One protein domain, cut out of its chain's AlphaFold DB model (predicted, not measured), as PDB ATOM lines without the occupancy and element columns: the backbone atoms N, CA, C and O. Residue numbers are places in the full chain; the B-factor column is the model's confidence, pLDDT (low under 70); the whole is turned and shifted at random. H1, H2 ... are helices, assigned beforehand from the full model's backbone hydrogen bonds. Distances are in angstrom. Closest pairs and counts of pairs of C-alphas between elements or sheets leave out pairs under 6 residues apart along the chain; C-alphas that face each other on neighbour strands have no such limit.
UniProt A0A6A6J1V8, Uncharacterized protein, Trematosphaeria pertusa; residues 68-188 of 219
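AT A GLANCE: This is residues 68 to 188 of the 219 residues of an uncharacterized protein of Trematosphaeria pertusa (UniProt A0A6A6J1V8). Five helices, H1, H2, H4, H6 and H7, run roughly along the long axis as a compact bundle: H2, H4, H7 and H6 make a ring of four, and H1 packs over H2 and H4 on one side. H3 sits at one end, packing on the last turn of H2, and H5 crosses the other end, packing on H6 and H7. The printed part has 121 residues with seven named helices, H1 to H7 in chain order, and no named strand, so its class is all helix. It is compact, with a radius of gyration of the C-alphas of 13.8 A and spans of 42 by 28 by 24 A.

IN THESE COORDINATES: Find C-alpha 68 at (104.247, 112.716, 136.528); from there H1, residues 68 to 84, runs 24.0 A. Next look at C-alpha 91 at (103.780, 102.760, 105.880), where H2, residues 91 to 110, begins its 28.3 A. H3 holds residues 115 to 125 over 15.7 A, and H4 residues 129 to 138 over 14.4 A. H5, residues 143 to 151, is 12.7 A long, and H6, residues 159 to 172, is 20.0 A. H7, residues 179 to 187, covers 12.8 A and ends at C-alpha 187, (117.756, 110.476, 103.461).

HOW THE PARTS SIT: Begin with H1, H2 and H4, an up and down bundle in which each helix runs against the one before it. H1 and H2 form a helical hairpin at a shallow tilt of 29 degrees; residues 77 to 84 of H1 touch residues 93 to 101 of H2, and the closest C-alphas, of Ala 84 and Arg 94, are 4.7 A apart. H4 touches H1 at C-alphas 133 and 81, their closest, 4.1 A apart, and touches H2 at Ile 137 and Arg 94, whose C-alphas, the closest, are 6.0 A apart. H2 is the hub, touching four helices. Its residues 108 to 109 touch H3 at a steep tilt of 56 degrees, with the C-alphas of Ile 108 and Gln 121 closest at 6.1 A. Its residues 102 to 109 touch H6, with C-alphas 106 and 166 closest at 6.0 A. H7 touches H4 at a shallow tilt of 6 degrees, the same way, the C-alphas of Val 182 and Glu 135 being closest at 5.5 A. H6 and H7 form a second helical hairpin, with C-alphas 167 and 179 closest at 6.7 A. H5 is about perpendicular to H7, at 75 degrees, and touches it at Arg 146 and Leu 186, whose C-alphas, the closest, are 5.6 A apart. H5 also touches residues 159 to 160 of H6, about perpendicular at 79 degrees, with C-alphas 150 and 160 closest at 4.7 A. H2 and H7 are apart, as are H4 and H6. Every O i to N i+4 pair is within hydrogen-bond range in H1, H2, H3, H5, H6 and H7; in H4, 5 of 6 are.

THE WHOLE: The two C-alphas farthest apart, of Thr 115 and Glu 144, are 42.6 A apart. The printed part has no cut, and no link is long. Mean pLDDT of the printed part is 92.4; look for values under 70 at residues 68 to 69 and 112 to 113.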
ATOM      1  N   ASP A  68     105.216 113.510 137.269       67.31
ATOM      2  CA  ASP A  68     104.247 112.716 136.528       67.31
ATOM      3  C   ASP A  68     104.022 113.239 135.094       67.31
ATOM      4  O   ASP A  68     103.848 112.457 134.163       67.31
ATOM      5  N   HIS A  69     104.091 114.553 134.855       68.62
ATOM      6  CA  HIS A  69     103.890 115.139 133.526       68.62
ATOM      7  C   HIS A  69     105.066 114.872 132.575       68.62
ATOM      8  O   HIS A  69     104.849 114.513 131.419       68.62
ATOM      9  N   HIS A  70     106.308 115.003 133.054       72.69
ATOM     10  CA  HIS A  70     107.500 114.658 132.265       72.69
ATOM     11  C   HIS A  70     107.565 113.149 131.979       72.69
ATOM     12  O   HIS A  70     107.800 112.720 130.852       72.69
ATOM     13  N   SER A  71     107.249 112.326 132.982       79.25
ATOM     14  CA  SER A  71     107.184 110.871 132.811       79.25
ATOM     15  C   SER A  71     106.141 110.465 131.761       79.25
ATOM     16  O   SER A  71     106.392 109.583 130.939       79.25
ATOM     17  N   LYS A  72     104.984 111.143 131.727       84.44
ATOM     18  CA  LYS A  72     103.933 110.914 130.721       84.44
ATOM     19  C   LYS A  72     104.335 111.333 129.310       84.44
ATOM     20  O   LYS A  72     103.981 110.622 128.366       84.44
ATOM     21  N   SER A  73     105.034 112.458 129.137       84.44
ATOM     22  CA  SER A  73     105.474 112.892 127.805       84.44
ATOM     23  C   SER A  73     106.499 111.918 127.225       84.44
ATOM     24  O   SER A  73     106.308 111.460 126.100       84.44
ATOM     25  N   ILE A  74     107.495 111.505 128.019       89.88
ATOM     26  CA  ILE A  74     108.466 110.470 127.630       89.88
ATOM     27  C   ILE A  74     107.757 109.161 127.284       89.88
ATOM     28  O   ILE A  74     108.009 108.576 126.232       89.88
ATOM     29  N   TYR A  75     106.842 108.706 128.144       91.19
ATOM     30  CA  TYR A  75     106.078 107.482 127.902       91.19
ATOM     31  C   TYR A  75     105.301 107.539 126.581       91.19
ATOM     32  O   TYR A  75     105.283 106.572 125.824       91.19
ATOM     33  N   THR A  76     104.679 108.681 126.283       94.50
ATOM     34  CA  THR A  76     103.910 108.870 125.048       94.50
ATOM     35  C   THR A  76     104.813 108.848 123.818       94.50
ATOM     36  O   THR A  76     104.487 108.172 122.848       94.50
ATOM     37  N   ILE A  77     105.956 109.539 123.869       96.38
ATOM     38  CA  ILE A  77     106.949 109.568 122.787       96.38
ATOM     39  C   ILE A  77     107.440 108.153 122.479       96.38
ATOM     40  O   ILE A  77     107.332 107.704 121.339       96.38
ATOM     41  N   ARG A  78     107.876 107.417 123.510       96.31
ATOM     42  CA  ARG A  78     108.334 106.029 123.361       96.31
ATOM     43  C   ARG A  78     107.266 105.140 122.758       96.31
ATOM     44  O   ARG A  78     107.535 104.426 121.803       96.31
ATOM     45  N   ARG A  79     106.029 105.242 123.244       97.19
ATOM     46  CA  ARG A  79     104.924 104.446 122.708       97.19
ATOM     47  C   ARG A  79     104.612 104.730 121.248       97.19
ATOM     48  O   ARG A  79     104.216 103.804 120.548       97.19
ATOM     49  N   ILE A  80     104.743 105.977 120.797       97.75
ATOM     50  CA  ILE A  80     104.577 106.298 119.375       97.75
ATOM     51  C   ILE A  80     105.666 105.592 118.569       97.75
ATOM     52  O   ILE A  80     105.324 104.902 117.610       97.75
ATOM     53  N   GLY A  81     106.930 105.712 118.990       97.75
ATOM     54  CA  GLY A  81     108.063 105.029 118.360       97.75
ATOM     55  C   GLY A  81     107.870 103.515 118.306       97.75
ATOM     56  O   GLY A  81     107.884 102.930 117.232       97.75
ATOM     57  N   GLU A  82     107.555 102.890 119.441       97.06
ATOM     58  CA  GLU A  82     107.308 101.448 119.547       97.06
ATOM     59  C   GLU A  82     106.166 100.979 118.638       97.06
ATOM     60  O   GLU A  82     106.298  99.976 117.948       97.06
ATOM     61  N   GLN A  83     105.025 101.680 118.633       97.75
ATOM     62  CA  GLN A  83     103.853 101.257 117.863       97.75
ATOM     63  C   GLN A  83     104.047 101.464 116.361       97.75
ATOM     64  O   GLN A  83     103.707 100.581 115.569       97.75
ATOM     65  N   ALA A  84     104.571 102.625 115.969       98.06
ATOM     66  CA  ALA A  84     104.773 102.966 114.570       98.06
ATOM     67  C   ALA A  84     105.993 102.256 113.970       98.06
ATOM     68  O   ALA A  84     105.940 101.923 112.794       98.06
ATOM     69  N   GLY A  85     107.021 101.966 114.769       97.50
ATOM     70  CA  GLY A  85     108.227 101.233 114.375       97.50
ATOM     71  C   GLY A  85     108.090  99.710 114.411       97.50
ATOM     72  O   GLY A  85     109.045  98.994 114.125       97.50
ATOM     73  N   THR A  86     106.918  99.161 114.761       97.12
ATOM     74  CA  THR A  86     106.743  97.702 114.691       97.12
ATOM     75  C   THR A  86     106.939  97.193 113.251       97.12
ATOM     76  O   THR A  86     106.413  97.798 112.313       97.12
ATOM     77  N   PRO A  87     107.595  96.035 113.034       94.69
ATOM     78  CA  PRO A  87     107.789  95.485 111.685       94.69
ATOM     79  C   PRO A  87     106.481  95.226 110.922       94.69
ATOM     80  O   PRO A  87     106.451  95.250 109.696       94.69
ATOM     81  N   SER A  88     105.386  94.991 111.650       95.12
ATOM     82  CA  SER A  88     104.043  94.793 111.099       95.12
ATOM     83  C   SER A  88     103.263  96.088 110.840       95.12
ATOM     84  O   SER A  88     102.137  96.020 110.343       95.12
ATOM     85  N   ALA A  89     103.785  97.252 111.235       97.25
ATOM     86  CA  ALA A  89     103.129  98.527 110.982       97.25
ATOM     87  C   ALA A  89     103.095  98.824 109.479       97.25
ATOM     88  O   ALA A  89     104.033  98.543 108.741       97.25
ATOM     89  N   SER A  90     101.998  99.428 109.025       98.06
ATOM     90  CA  SER A  90     101.914  99.917 107.648       98.06
ATOM     91  C   SER A  90     102.750 101.184 107.464       98.06
ATOM     92  O   SER A  90     102.882 101.970 108.409       98.06
ATOM     93  N   PHE A  91     103.176 101.470 106.231       97.81
ATOM     94  CA  PHE A  91     103.780 102.760 105.880       97.81
ATOM     95  C   PHE A  91     102.942 103.956 106.364       97.81
ATOM     96  O   PHE A  91     103.465 104.913 106.929       97.81
ATOM     97  N   GLY A  92     101.612 103.891 106.226       97.94
ATOM     98  CA  GLY A  92     100.713 104.949 106.700       97.94
ATOM     99  C   GLY A  92     100.788 105.184 108.214       97.94
ATOM    100  O   GLY A  92     100.693 106.329 108.669       97.94
ATOM    101  N   THR A  93     100.997 104.122 108.996       98.19
ATOM    102  CA  THR A  93     101.214 104.190 110.448       98.19
ATOM    103  C   THR A  93     102.581 104.785 110.765       98.19
ATOM    104  O   THR A  93     102.639 105.727 111.554       98.19
ATOM    105  N   ARG A  94     103.646 104.299 110.111       98.31
ATOM    106  CA  ARG A  94     105.017 104.818 110.246       98.31
ATOM    107  C   ARG A  94     105.071 106.316 109.957       98.31
ATOM    108  O   ARG A  94     105.438 107.103 110.825       98.31
ATOM    109  N   ARG A  95     104.550 106.725 108.795       98.00
ATOM    110  CA  ARG A  95     104.390 108.125 108.373       98.00
ATOM    111  C   ARG A  95     103.664 108.962 109.419       98.00
ATOM    112  O   ARG A  95     104.123 110.041 109.783       98.00
ATOM    113  N   SER A  96     102.500 108.499 109.877       97.94
ATOM    114  CA  SER A  96     101.693 109.261 110.839       97.94
ATOM    115  C   SER A  96     102.403 109.398 112.188       97.94
ATOM    116  O   SER A  96     102.339 110.463 112.804       97.94
ATOM    117  N   GLY A  97     103.093 108.345 112.636       98.25
ATOM    118  CA  GLY A  97     103.918 108.355 113.842       98.25
ATOM    119  C   GLY A  97     105.071 109.347 113.731       98.25
ATOM    120  O   GLY A  97     105.193 110.226 114.583       98.25
ATOM    121  N   LEU A  98     105.843 109.277 112.645       98.06
ATOM    122  CA  LEU A  98     106.998 110.145 112.421       98.06
ATOM    123  C   LEU A  98     106.594 111.621 112.281       98.06
ATOM    124  O   LEU A  98     107.180 112.489 112.923       98.06
ATOM    125  N   GLU A  99     105.518 111.916 111.547       97.94
ATOM    126  CA  GLU A  99     104.941 113.266 111.452       97.94
ATOM    127  C   GLU A  99     104.463 113.786 112.822       97.94
ATOM    128  O   GLU A  99     104.579 114.980 113.125       97.94
ATOM    129  N   THR A 100     103.923 112.905 113.667       98.19
ATOM    130  CA  THR A 100     103.502 113.261 115.028       98.19
ATOM    131  C   THR A 100     104.708 113.583 115.905       98.19
ATOM    132  O   THR A 100     104.713 114.633 116.549       98.19
ATOM    133  N   LEU A 101     105.746 112.740 115.894       98.00
ATOM    134  CA  LEU A 101     106.992 112.994 116.623       98.00
ATOM    135  C   LEU A 101     107.646 114.296 116.158       98.00
ATOM    136  O   LEU A 101     107.943 115.151 116.988       98.00
ATOM    137  N   ARG A 102     107.732 114.535 114.846       97.88
ATOM    138  CA  ARG A 102     108.230 115.794 114.276       97.88
ATOM    139  C   ARG A 102     107.488 117.016 114.827       97.88
ATOM    140  O   ARG A 102     108.106 118.016 115.195       97.88
ATOM    141  N   LYS A 103     106.153 116.963 114.911       96.56
ATOM    142  CA  LYS A 103     105.327 118.049 115.485       96.56
ATOM    143  C   LYS A 103     105.562 118.244 116.982       96.56
ATOM    144  O   LYS A 103     105.598 119.388 117.441       96.56
ATOM    145  N   ILE A 104     105.723 117.153 117.731       95.12
ATOM    146  CA  ILE A 104     106.070 117.198 119.155       95.12
ATOM    147  C   ILE A 104     107.437 117.865 119.332       95.12
ATOM    148  O   ILE A 104     107.535 118.824 120.094       95.12
ATOM    149  N   GLY A 105     108.449 117.442 118.569       95.25
ATOM    150  CA  GLY A 105     109.788 118.033 118.587       95.25
ATOM    151  C   GLY A 105     109.751 119.531 118.312       95.25
ATOM    152  O   GLY A 105     110.247 120.321 119.109       95.25
ATOM    153  N   LYS A 106     109.039 119.948 117.256       95.19
ATOM    154  CA  LYS A 106     108.862 121.373 116.940       95.19
ATOM    155  C   LYS A 106     108.204 122.142 118.087       95.19
ATOM    156  O   LYS A 106     108.600 123.265 118.385       95.19
ATOM    157  N   THR A 107     107.208 121.545 118.738       93.00
ATOM    158  CA  THR A 107     106.548 122.158 119.897       93.00
ATOM    159  C   THR A 107     107.532 122.335 121.052       93.00
ATOM    160  O   THR A 107     107.570 123.414 121.633       93.00
ATOM    161  N   ILE A 108     108.364 121.332 121.349       91.06
ATOM    162  CA  ILE A 108     109.402 121.412 122.389       91.06
ATOM    163  C   ILE A 108     110.399 122.536 122.067       91.06
ATOM    164  O   ILE A 108     110.619 123.406 122.912       91.06
ATOM    165  N   CYS A 109     110.916 122.598 120.834       92.00
ATOM    166  CA  CYS A 109     111.831 123.665 120.414       92.00
ATOM    167  C   CYS A 109     111.203 125.059 120.550       92.00
ATOM    168  O   CYS A 109     111.855 125.989 120.997       92.00
ATOM    169  N   LEU A 110     109.916 125.225 120.236       90.38
ATOM    170  CA  LEU A 110     109.253 126.535 120.272       90.38
ATOM    171  C   LEU A 110     108.610 126.888 121.624       90.38
ATOM    172  O   LEU A 110     108.019 127.959 121.763       90.38
ATOM    173  N   SER A 111     108.706 126.017 122.633       80.50
ATOM    174  CA  SER A 111     108.034 126.230 123.922       80.50
ATOM    175  C   SER A 111     108.677 127.321 124.796       80.50
ATOM    176  O   SER A 111     108.124 127.660 125.833       80.50
ATOM    177  N   SER A 112     109.776 127.967 124.391       69.88
ATOM    178  CA  SER A 112     110.557 128.922 125.208       69.88
ATOM    179  C   SER A 112     109.851 130.219 125.655       69.88
ATOM    180  O   SER A 112     110.483 131.080 126.267       69.88
ATOM    181  N   ASN A 113     108.571 130.420 125.337       69.31
ATOM    182  CA  ASN A 113     107.860 131.674 125.619       69.31
ATOM    183  C   ASN A 113     107.480 131.852 127.096       69.31
ATOM    184  O   ASN A 113     107.079 132.944 127.505       69.31
ATOM    185  N   ASP A 114     107.609 130.801 127.902       72.38
ATOM    186  CA  ASP A 114     107.399 130.855 129.338       72.38
ATOM    187  C   ASP A 114     108.428 130.013 130.108       72.38
ATOM    188  O   ASP A 114     109.272 129.304 129.560       72.38
ATOM    189  N   THR A 115     108.394 130.145 131.435       72.12
ATOM    190  CA  THR A 115     109.310 129.422 132.325       72.12
ATOM    191  C   THR A 115     109.118 127.905 132.240       72.12
ATOM    192  O   THR A 115     110.083 127.171 132.433       72.12
ATOM    193  N   LEU A 116     107.901 127.434 131.948       74.88
ATOM    194  CA  LEU A 116     107.606 126.008 131.851       74.88
ATOM    195  C   LEU A 116     108.264 125.404 130.613       74.88
ATOM    196  O   LEU A 116     108.930 124.380 130.714       74.88
ATOM    197  N   GLY A 117     108.128 126.044 129.459       79.38
ATOM    198  CA  GLY A 117     108.710 125.545 128.229       79.38
ATOM    199  C   GLY A 117     110.234 125.600 128.210       79.38
ATOM    200  O   GLY A 117     110.847 124.694 127.657       79.38
ATOM    201  N   HIS A 118     110.854 126.562 128.903       83.31
ATOM    202  CA  HIS A 118     112.302 126.523 129.139       83.31
ATOM    203  C   HIS A 118     112.716 125.289 129.965       83.31
ATOM    204  O   HIS A 118     113.743 124.669 129.691       83.31
ATOM    205  N   GLU A 119     111.936 124.908 130.980       82.12
ATOM    206  CA  GLU A 119     112.228 123.705 131.770       82.12
ATOM    207  C   GLU A 119     112.001 122.423 130.956       82.12
ATOM    208  O   GLU A 119     112.804 121.497 131.035       82.12
ATOM    209  N   VAL A 120     110.967 122.391 130.107       82.75
ATOM    210  CA  VAL A 120     110.745 121.289 129.158       82.75
ATOM    211  C   VAL A 120     111.928 121.158 128.200       82.75
ATOM    212  O   VAL A 120     112.462 120.063 128.065       82.75
ATOM    213  N   GLN A 121     112.388 122.249 127.581       87.44
ATOM    214  CA  GLN A 121     113.566 122.226 126.703       87.44
ATOM    215  C   GLN A 121     114.774 121.638 127.421       87.44
ATOM    216  O   GLN A 121     115.359 120.677 126.933       87.44
ATOM    217  N   LYS A 122     115.077 122.142 128.622       85.81
ATOM    218  CA  LYS A 122     116.189 121.669 129.451       85.81
ATOM    219  C   LYS A 122     116.137 120.161 129.713       85.81
ATOM    220  O   LYS A 122     117.166 119.496 129.662       85.81
ATOM    221  N   GLN A 123     114.952 119.610 129.971       84.38
ATOM    222  CA  GLN A 123     114.780 118.169 130.177       84.38
ATOM    223  C   GLN A 123     115.104 117.354 128.918       84.38
ATOM    224  O   GLN A 123     115.661 116.264 129.017       84.38
ATOM    225  N   PHE A 124     114.788 117.886 127.738       85.75
ATOM    226  CA  PHE A 124     115.074 117.241 126.459       85.75
ATOM    227  C   PHE A 124     116.499 117.483 125.933       85.75
ATOM    228  O   PHE A 124     116.882 116.845 124.959       85.75
ATOM    229  N   GLN A 125     117.313 118.316 126.594       86.62
ATOM    230  CA  GLN A 125     118.747 118.440 126.279       86.62
ATOM    231  C   GLN A 125     119.531 117.175 126.647       86.62
ATOM    232  O   GLN A 125     120.536 116.870 126.027       86.62
ATOM    233  N   GLN A 126     119.088 116.443 127.674       77.88
ATOM    234  CA  GLN A 126     119.769 115.236 128.167       77.88
ATOM    235  C   GLN A 126     119.011 113.942 127.846       77.88
ATOM    236  O   GLN A 126     119.449 112.863 128.234       77.88
ATOM    237  N   SER A 127     117.841 114.038 127.211       83.31
ATOM    238  CA  SER A 127     116.967 112.891 126.987       83.31
ATOM    239  C   SER A 127     117.052 112.410 125.545       83.31
ATOM    240  O   SER A 127     116.562 113.079 124.640       83.31
ATOM    241  N   GLU A 128     117.520 111.181 125.364       89.44
ATOM    242  CA  GLU A 128     117.596 110.515 124.057       89.44
ATOM    243  C   GLU A 128     116.248 109.922 123.610       89.44
ATOM    244  O   GLU A 128     116.068 109.593 122.444       89.44
ATOM    245  N   CYS A 129     115.238 109.864 124.491       93.00
ATOM    246  CA  CYS A 129     113.968 109.189 124.184       93.00
ATOM    247  C   CYS A 129     113.235 109.725 122.943       93.00
ATOM    248  O   CYS A 129     112.443 109.005 122.337       93.00
ATOM    249  N   PHE A 130     113.462 110.992 122.591       94.75
ATOM    250  CA  PHE A 130     112.863 111.598 121.411       94.75
ATOM    251  C   PHE A 130     113.523 111.091 120.129       94.75
ATOM    252  O   PHE A 130     112.813 110.676 119.215       94.75
ATOM    253  N   THR A 131     114.857 111.083 120.082       95.69
ATOM    254  CA  THR A 131     115.620 110.598 118.928       95.69
ATOM    255  C   THR A 131     115.473 109.087 118.785       95.69
ATOM    256  O   THR A 131     115.121 108.644 117.700       95.69
ATOM    257  N   GLU A 132     115.558 108.328 119.887       96.44
ATOM    258  CA  GLU A 132     115.308 106.874 119.921       96.44
ATOM    259  C   GLU A 132     113.941 106.510 119.314       96.44
ATOM    260  O   GLU A 132     113.806 105.556 118.551       96.44
ATOM    261  N   ALA A 133     112.892 107.271 119.650       97.94
ATOM    262  CA  ALA A 133     111.548 106.995 119.153       97.94
ATOM    263  C   ALA A 133     111.397 107.290 117.654       97.94
ATOM    264  O   ALA A 133     110.608 106.620 116.990       97.94
ATOM    265  N   MET A 134     112.100 108.298 117.129       98.38
ATOM    266  CA  MET A 134     112.098 108.576 115.691       98.38
ATOM    267  C   MET A 134     112.930 107.540 114.934       98.38
ATOM    268  O   MET A 134     112.452 107.017 113.931       98.38
ATOM    269  N   GLU A 135     114.110 107.199 115.453       97.50
ATOM    270  CA  GLU A 135     115.004 106.169 114.919       97.50
ATOM    271  C   GLU A 135     114.289 104.822 114.797       97.50
ATOM    272  O   GLU A 135     114.259 104.254 113.715       97.50
ATOM    273  N   ALA A 136     113.569 104.381 115.835       97.88
ATOM    274  CA  ALA A 136     112.793 103.139 115.792       97.88
ATOM    275  C   ALA A 136     111.760 103.091 114.649       97.88
ATOM    276  O   ALA A 136     111.417 102.015 114.159       97.88
ATOM    277  N   ILE A 137     111.223 104.242 114.230       98.44
ATOM    278  CA  ILE A 137     110.310 104.305 113.085       98.44
ATOM    279  C   ILE A 137     111.097 104.262 111.775       98.44
ATOM    280  O   ILE A 137     110.701 103.516 110.880       98.44
ATOM    281  N   VAL A 138     112.163 105.057 111.662       97.88
ATOM    282  CA  VAL A 138     112.978 105.171 110.443       97.88
ATOM    283  C   VAL A 138     113.690 103.852 110.128       97.88
ATOM    284  O   VAL A 138     113.565 103.380 109.006       97.88
ATOM    285  N   ASP A 139     114.297 103.197 111.117       96.69
ATOM    286  CA  ASP A 139     114.950 101.881 110.993       96.69
ATOM    287  C   ASP A 139     113.964 100.772 110.566       96.69
ATOM    288  O   ASP A 139     114.311  99.789 109.918       96.69
ATOM    289  N   SER A 140     112.671 100.942 110.874       97.00
ATOM    290  CA  SER A 140     111.628 100.011 110.423       97.00
ATOM    291  C   SER A 140     111.173 100.232 108.973       97.00
ATOM    292  O   SER A 140     110.436  99.394 108.442       97.00
ATOM    293  N   MET A 141     111.537 101.366 108.361       97.12
ATOM    294  CA  MET A 141     111.244 101.680 106.963       97.12
ATOM    295  C   MET A 141     112.343 101.121 106.063       97.12
ATOM    296  O   MET A 141     113.526 101.279 106.350       97.12
ATOM    297  N   ASN A 142     111.959 100.529 104.936       95.19
ATOM    298  CA  ASN A 142     112.925 100.233 103.874       95.19
ATOM    299  C   ASN A 142     113.275 101.496 103.063       95.19
ATOM    300  O   ASN A 142     112.621 102.530 103.200       95.19
ATOM    301  N   ASP A 143     114.272 101.395 102.188       95.69
ATOM    302  CA  ASP A 143     114.802 102.534 101.428       95.69
ATOM    303  C   ASP A 143     113.731 103.199 100.542       95.69
ATOM    304  O   ASP A 143     113.633 104.426 100.497       95.69
ATOM    305  N   GLU A 144     112.853 102.408  99.909       95.12
ATOM    306  CA  GLU A 144     111.731 102.929  99.111       95.12
ATOM    307  C   GLU A 144     110.738 103.719  99.978       95.12
ATOM    308  O   GLU A 144     110.287 104.800  99.601       95.12
ATOM    309  N   GLU A 145     110.405 103.206 101.164       96.88
ATOM    310  CA  GLU A 145     109.539 103.884 102.123       96.88
ATOM    311  C   GLU A 145     110.182 105.167 102.655       96.88
ATOM    312  O   GLU A 145     109.470 106.162 102.812       96.88
ATOM    313  N   ARG A 146     111.498 105.178 102.908       97.56
ATOM    314  CA  ARG A 146     112.235 106.378 103.334       97.56
ATOM    315  C   ARG A 146     112.231 107.441 102.230       97.56
ATOM    316  O   ARG A 146     111.833 108.579 102.492       97.56
ATOM    317  N   ALA A 147     112.498 107.056 100.981       96.06
ATOM    318  CA  ALA A 147     112.397 107.945  99.821       96.06
ATOM    319  C   ALA A 147     110.979 108.527  99.658       96.06
ATOM    320  O   ALA A 147     110.796 109.746  99.584       96.06
ATOM    321  N   TRP A 148     109.941 107.682  99.706       96.19
ATOM    322  CA  TRP A 148     108.550 108.149  99.679       96.19
ATOM    323  C   TRP A 148     108.214 109.045 100.867       96.19
ATOM    324  O   TRP A 148     107.416 109.975 100.726       96.19
ATOM    325  N   MET A 149     108.786 108.774 102.044       97.38
ATOM    326  CA  MET A 149     108.566 109.591 103.229       97.38
ATOM    327  C   MET A 149     109.044 111.025 102.993       97.38
ATOM    328  O   MET A 149     108.302 111.960 103.294       97.38
ATOM    329  N   CYS A 150     110.227 111.197 102.403       96.94
ATOM    330  CA  CYS A 150     110.841 112.492 102.105       96.94
ATOM    331  C   CYS A 150     110.017 113.352 101.136       96.94
ATOM    332  O   CYS A 150     109.882 114.562 101.342       96.94
ATOM    333  N   GLU A 151     109.404 112.727 100.129       96.69
ATOM    334  CA  GLU A 151     108.630 113.408  99.081       96.69
ATOM    335  C   GLU A 151     107.211 113.817  99.508       96.69
ATOM    336  O   GLU A 151     106.522 114.561  98.800       96.69
ATOM    337  N   ILE A 152     106.738 113.356 100.670       95.81
ATOM    338  CA  ILE A 152     105.384 113.659 101.133       95.81
ATOM    339  C   ILE A 152     105.176 115.165 101.270       95.81
ATOM    340  O   ILE A 152     105.768 115.827 102.117       95.81
ATOM    341  N   ASN A 153     104.221 115.679 100.499       95.88
ATOM    342  CA  ASN A 153     103.817 117.077 100.516       95.88
ATOM    343  C   ASN A 153     102.399 117.225 101.092       95.88
ATOM    344  O   ASN A 153     101.475 116.515 100.689       95.88
ATOM    345  N   ASP A 154     102.205 118.152 102.033       92.19
ATOM    346  CA  ASP A 154     100.890 118.480 102.612       92.19
ATOM    347  C   ASP A 154     100.247 119.749 102.017       92.19
ATOM    348  O   ASP A 154      99.268 120.272 102.553       92.19
ATOM    349  N   GLY A 155     100.814 120.260 100.925       94.19
ATOM    350  CA  GLY A 155     100.447 121.516 100.280       94.19
ATOM    351  C   GLY A 155     101.162 122.746 100.847       94.19
ATOM    352  O   GLY A 155     100.960 123.837 100.317       94.19
ATOM    353  N   ARG A 156     101.974 122.607 101.906       93.69
ATOM    354  CA  ARG A 156     102.784 123.704 102.468       93.69
ATOM    355  C   ARG A 156     104.276 123.487 102.275       93.69
ATOM    356  O   ARG A 156     104.965 124.438 101.930       93.69
ATOM    357  N   SER A 157     104.752 122.274 102.522       95.75
ATOM    358  CA  SER A 157     106.146 121.879 102.311       95.75
ATOM    359  C   SER A 157     106.263 120.359 102.247       95.75
ATOM    360  O   SER A 157     105.366 119.637 102.711       95.75
ATOM    361  N   ILE A 158     107.369 119.878 101.683       97.38
ATOM    362  CA  ILE A 158     107.685 118.447 101.709       97.38
ATOM    363  C   ILE A 158     108.201 118.027 103.090       97.38
ATOM    364  O   ILE A 158     108.606 118.860 103.909       97.38
ATOM    365  N   PHE A 159     108.152 116.731 103.384       97.38
ATOM    366  CA  PHE A 159     108.564 116.211 104.684       97.38
ATOM    367  C   PHE A 159     110.067 116.383 104.939       97.38
ATOM    368  O   PHE A 159     110.442 116.719 106.060       97.38
ATOM    369  N   ALA A 160     110.917 116.251 103.917       97.06
ATOM    370  CA  ALA A 160     112.356 116.498 104.057       97.06
ATOM    371  C   ALA A 160     112.654 117.935 104.542       97.06
ATOM    372  O   ALA A 160     113.261 118.134 105.591       97.06
ATOM    373  N   GLU A 161     112.088 118.958 103.888       97.50
ATOM    374  CA  GLU A 161     112.204 120.366 104.323       97.50
ATOM    375  C   GLU A 161     111.726 120.574 105.769       97.50
ATOM    376  O   GLU A 161     112.249 121.394 106.526       97.50
ATOM    377  N   LYS A 162     110.704 119.819 106.173       97.31
ATOM    378  CA  LYS A 162     110.160 119.854 107.527       97.31
ATOM    379  C   LYS A 162     111.087 119.227 108.563       97.31
ATOM    380  O   LYS A 162     111.003 119.647 109.724       97.31
ATOM    381  N   MET A 163     111.869 118.225 108.186       97.75
ATOM    382  CA  MET A 163     112.886 117.609 109.032       97.75
ATOM    383  C   MET A 163     114.102 118.525 109.164       97.75
ATOM    384  O   MET A 163     114.536 118.758 110.289       97.75
ATOM    385  N   GLU A 164     114.533 119.182 108.081       97.19
ATOM    386  CA  GLU A 164     115.567 120.228 108.143       97.19
ATOM    387  C   GLU A 164     115.166 121.412 109.025       97.19
ATOM    388  O   GLU A 164     115.953 121.905 109.832       97.19
ATOM    389  N   GLU A 165     113.911 121.867 108.932       97.44
ATOM    390  CA  GLU A 165     113.399 122.899 109.839       97.44
ATOM    391  C   GLU A 165     113.535 122.457 111.306       97.44
ATOM    392  O   GLU A 165     113.966 123.238 112.155       97.44
ATOM    393  N   LEU A 166     113.175 121.204 111.610       97.38
ATOM    394  CA  LEU A 166     113.281 120.676 112.965       97.38
ATOM    395  C   LEU A 166     114.744 120.569 113.412       97.38
ATOM    396  O   LEU A 166     115.030 120.931 114.550       97.38
ATOM    397  N   ARG A 167     115.656 120.146 112.531       96.56
ATOM    398  CA  ARG A 167     117.103 120.098 112.782       96.56
ATOM    399  C   ARG A 167     117.651 121.464 113.172       96.56
ATOM    400  O   ARG A 167     118.279 121.595 114.219       96.56
ATOM    401  N   ASN A 168     117.349 122.490 112.383       96.44
ATOM    402  CA  ASN A 168     117.815 123.850 112.650       96.44
ATOM    403  C   ASN A 168     117.266 124.382 113.979       96.44
ATOM    404  O   ASN A 168     118.023 124.890 114.799       96.44
ATOM    405  N   LEU A 169     115.973 124.170 114.246       95.62
ATOM    406  CA  LEU A 169     115.386 124.519 115.541       95.62
ATOM    407  C   LEU A 169     116.054 123.752 116.689       95.62
ATOM    408  O   LEU A 169     116.340 124.325 117.732       95.62
ATOM    409  N   SER A 170     116.302 122.455 116.523       93.94
ATOM    410  CA  SER A 170     116.935 121.635 117.558       93.94
ATOM    411  C   SER A 170     118.333 122.157 117.917       93.94
ATOM    412  O   SER A 170     118.646 122.299 119.098       93.94
ATOM    413  N   ALA A 171     119.103 122.592 116.914       93.25
ATOM    414  CA  ALA A 171     120.408 123.216 117.096       93.25
ATOM    415  C   ALA A 171     120.315 124.589 117.784       93.25
ATOM    416  O   ALA A 171     121.060 124.846 118.727       93.25
ATOM    417  N   ASP A 172     119.372 125.445 117.375       92.38
ATOM    418  CA  ASP A 172     119.178 126.780 117.962       92.38
ATOM    419  C   ASP A 172     118.848 126.725 119.463       92.38
ATOM    420  O   ASP A 172     119.239 127.608 120.231       92.38
ATOM    421  N   TYR A 173     118.127 125.685 119.890       90.62
ATOM    422  CA  TYR A 173     117.713 125.485 121.281       90.62
ATOM    423  C   TYR A 173     118.575 124.461 122.044       90.62
ATOM    424  O   TYR A 173     118.308 124.207 123.224       90.62
ATOM    425  N   CYS A 174     119.607 123.901 121.401       91.75
ATOM    426  CA  CYS A 174     120.470 122.838 121.927       91.75
ATOM    427  C   CYS A 174     119.671 121.666 122.531       91.75
ATOM    428  O   CYS A 174     119.893 121.290 123.682       91.75
ATOM    429  N   VAL A 175     118.679 121.160 121.798       92.38
ATOM    430  CA  VAL A 175     117.865 119.991 122.171       92.38
ATOM    431  C   VAL A 175     118.004 118.914 121.103       92.38
ATOM    432  O   VAL A 175     118.214 119.239 119.942       92.38
ATOM    433  N   PHE A 176     117.810 117.645 121.471       92.56
ATOM    434  CA  PHE A 176     117.864 116.513 120.533       92.56
ATOM    435  C   PHE A 176     119.203 116.392 119.785       92.56
ATOM    436  O   PHE A 176     119.215 116.260 118.564       92.56
ATOM    437  N   ASP A 177     120.324 116.409 120.510       88.75
ATOM    438  CA  ASP A 177     121.676 116.418 119.924       88.75
ATOM    439  C   ASP A 177     121.902 115.332 118.855       88.75
ATOM    440  O   ASP A 177     122.600 115.585 117.880       88.75
ATOM    441  N   SER A 178     121.270 114.160 118.985       92.06
ATOM    442  CA  SER A 178     121.386 113.033 118.041       92.06
ATOM    443  C   SER A 178     120.368 113.045 116.891       92.06
ATOM    444  O   SER A 178     120.270 112.070 116.153       92.06
ATOM    445  N   LEU A 179     119.585 114.116 116.708       94.81
ATOM    446  CA  LEU A 179     118.563 114.175 115.654       94.81
ATOM    447  C   LEU A 179     119.161 114.079 114.242       94.81
ATOM    448  O   LEU A 179     118.484 113.599 113.338       94.81
ATOM    449  N   TYR A 180     120.413 114.508 114.050       93.38
ATOM    450  CA  TYR A 180     121.092 114.400 112.756       93.38
ATOM    451  C   TYR A 180     121.192 112.946 112.278       93.38
ATOM    452  O   TYR A 180     120.923 112.702 111.114       93.38
ATOM    453  N   VAL A 181     121.434 111.984 113.177       93.94
ATOM    454  CA  VAL A 181     121.523 110.552 112.834       93.94
ATOM    455  C   VAL A 181     120.223 110.057 112.201       93.94
ATOM    456  O   VAL A 181     120.236 109.385 111.179       93.94
ATOM    457  N   VAL A 182     119.083 110.448 112.776       96.38
ATOM    458  CA  VAL A 182     117.753 110.085 112.260       96.38
ATOM    459  C   VAL A 182     117.512 110.681 110.872       96.38
ATOM    460  O   VAL A 182     116.825 110.077 110.054       96.38
ATOM    461  N   ILE A 183     118.018 111.891 110.625       95.88
ATOM    462  CA  ILE A 183     117.854 112.588 109.346       95.88
ATOM    463  C   ILE A 183     118.748 111.966 108.277       95.88
ATOM    464  O   ILE A 183     118.260 111.708 107.181       95.88
ATOM    465  N   ASP A 184     120.004 111.680 108.613       94.62
ATOM    466  CA  ASP A 184     120.960 111.037 107.712       94.62
ATOM    467  C   ASP A 184     120.431 109.654 107.283       94.62
ATOM    468  O   ASP A 184     120.333 109.368 106.092       94.62
ATOM    469  N   GLU A 185     119.944 108.848 108.234       95.19
ATOM    470  CA  GLU A 185     119.310 107.552 107.947       95.19
ATOM    471  C   GLU A 185     118.047 107.693 107.073       95.19
ATOM    472  O   GLU A 185     117.789 106.888 106.174       95.19
ATOM    473  N   LEU A 186     117.241 108.735 107.315       95.75
ATOM    474  CA  LEU A 186     116.018 108.993 106.554       95.75
ATOM    475  C   LEU A 186     116.302 109.369 105.094       95.75
ATOM    476  O   LEU A 186     115.509 109.020 104.220       95.75
ATOM    477  N   TYR A 187     117.380 110.101 104.827       93.44
ATOM    478  CA  TYR A 187     117.756 110.476 103.461       93.44
ATOM    479  C   TYR A 187     118.507 109.360 102.737       93.44
ATOM    480  O   TYR A 187     118.418 109.280 101.513       93.44
ATOM    481  N   GLY A 188     119.152 108.470 103.493       85.31
ATOM    482  CA  GLY A 188     120.019 107.434 102.955       85.31
ATOM    483  C   GLY A 188     121.390 107.990 102.573       85.31
ATOM    484  O   GLY A 188     121.602 109.199 102.475       85.31
TER     485      GLY A 188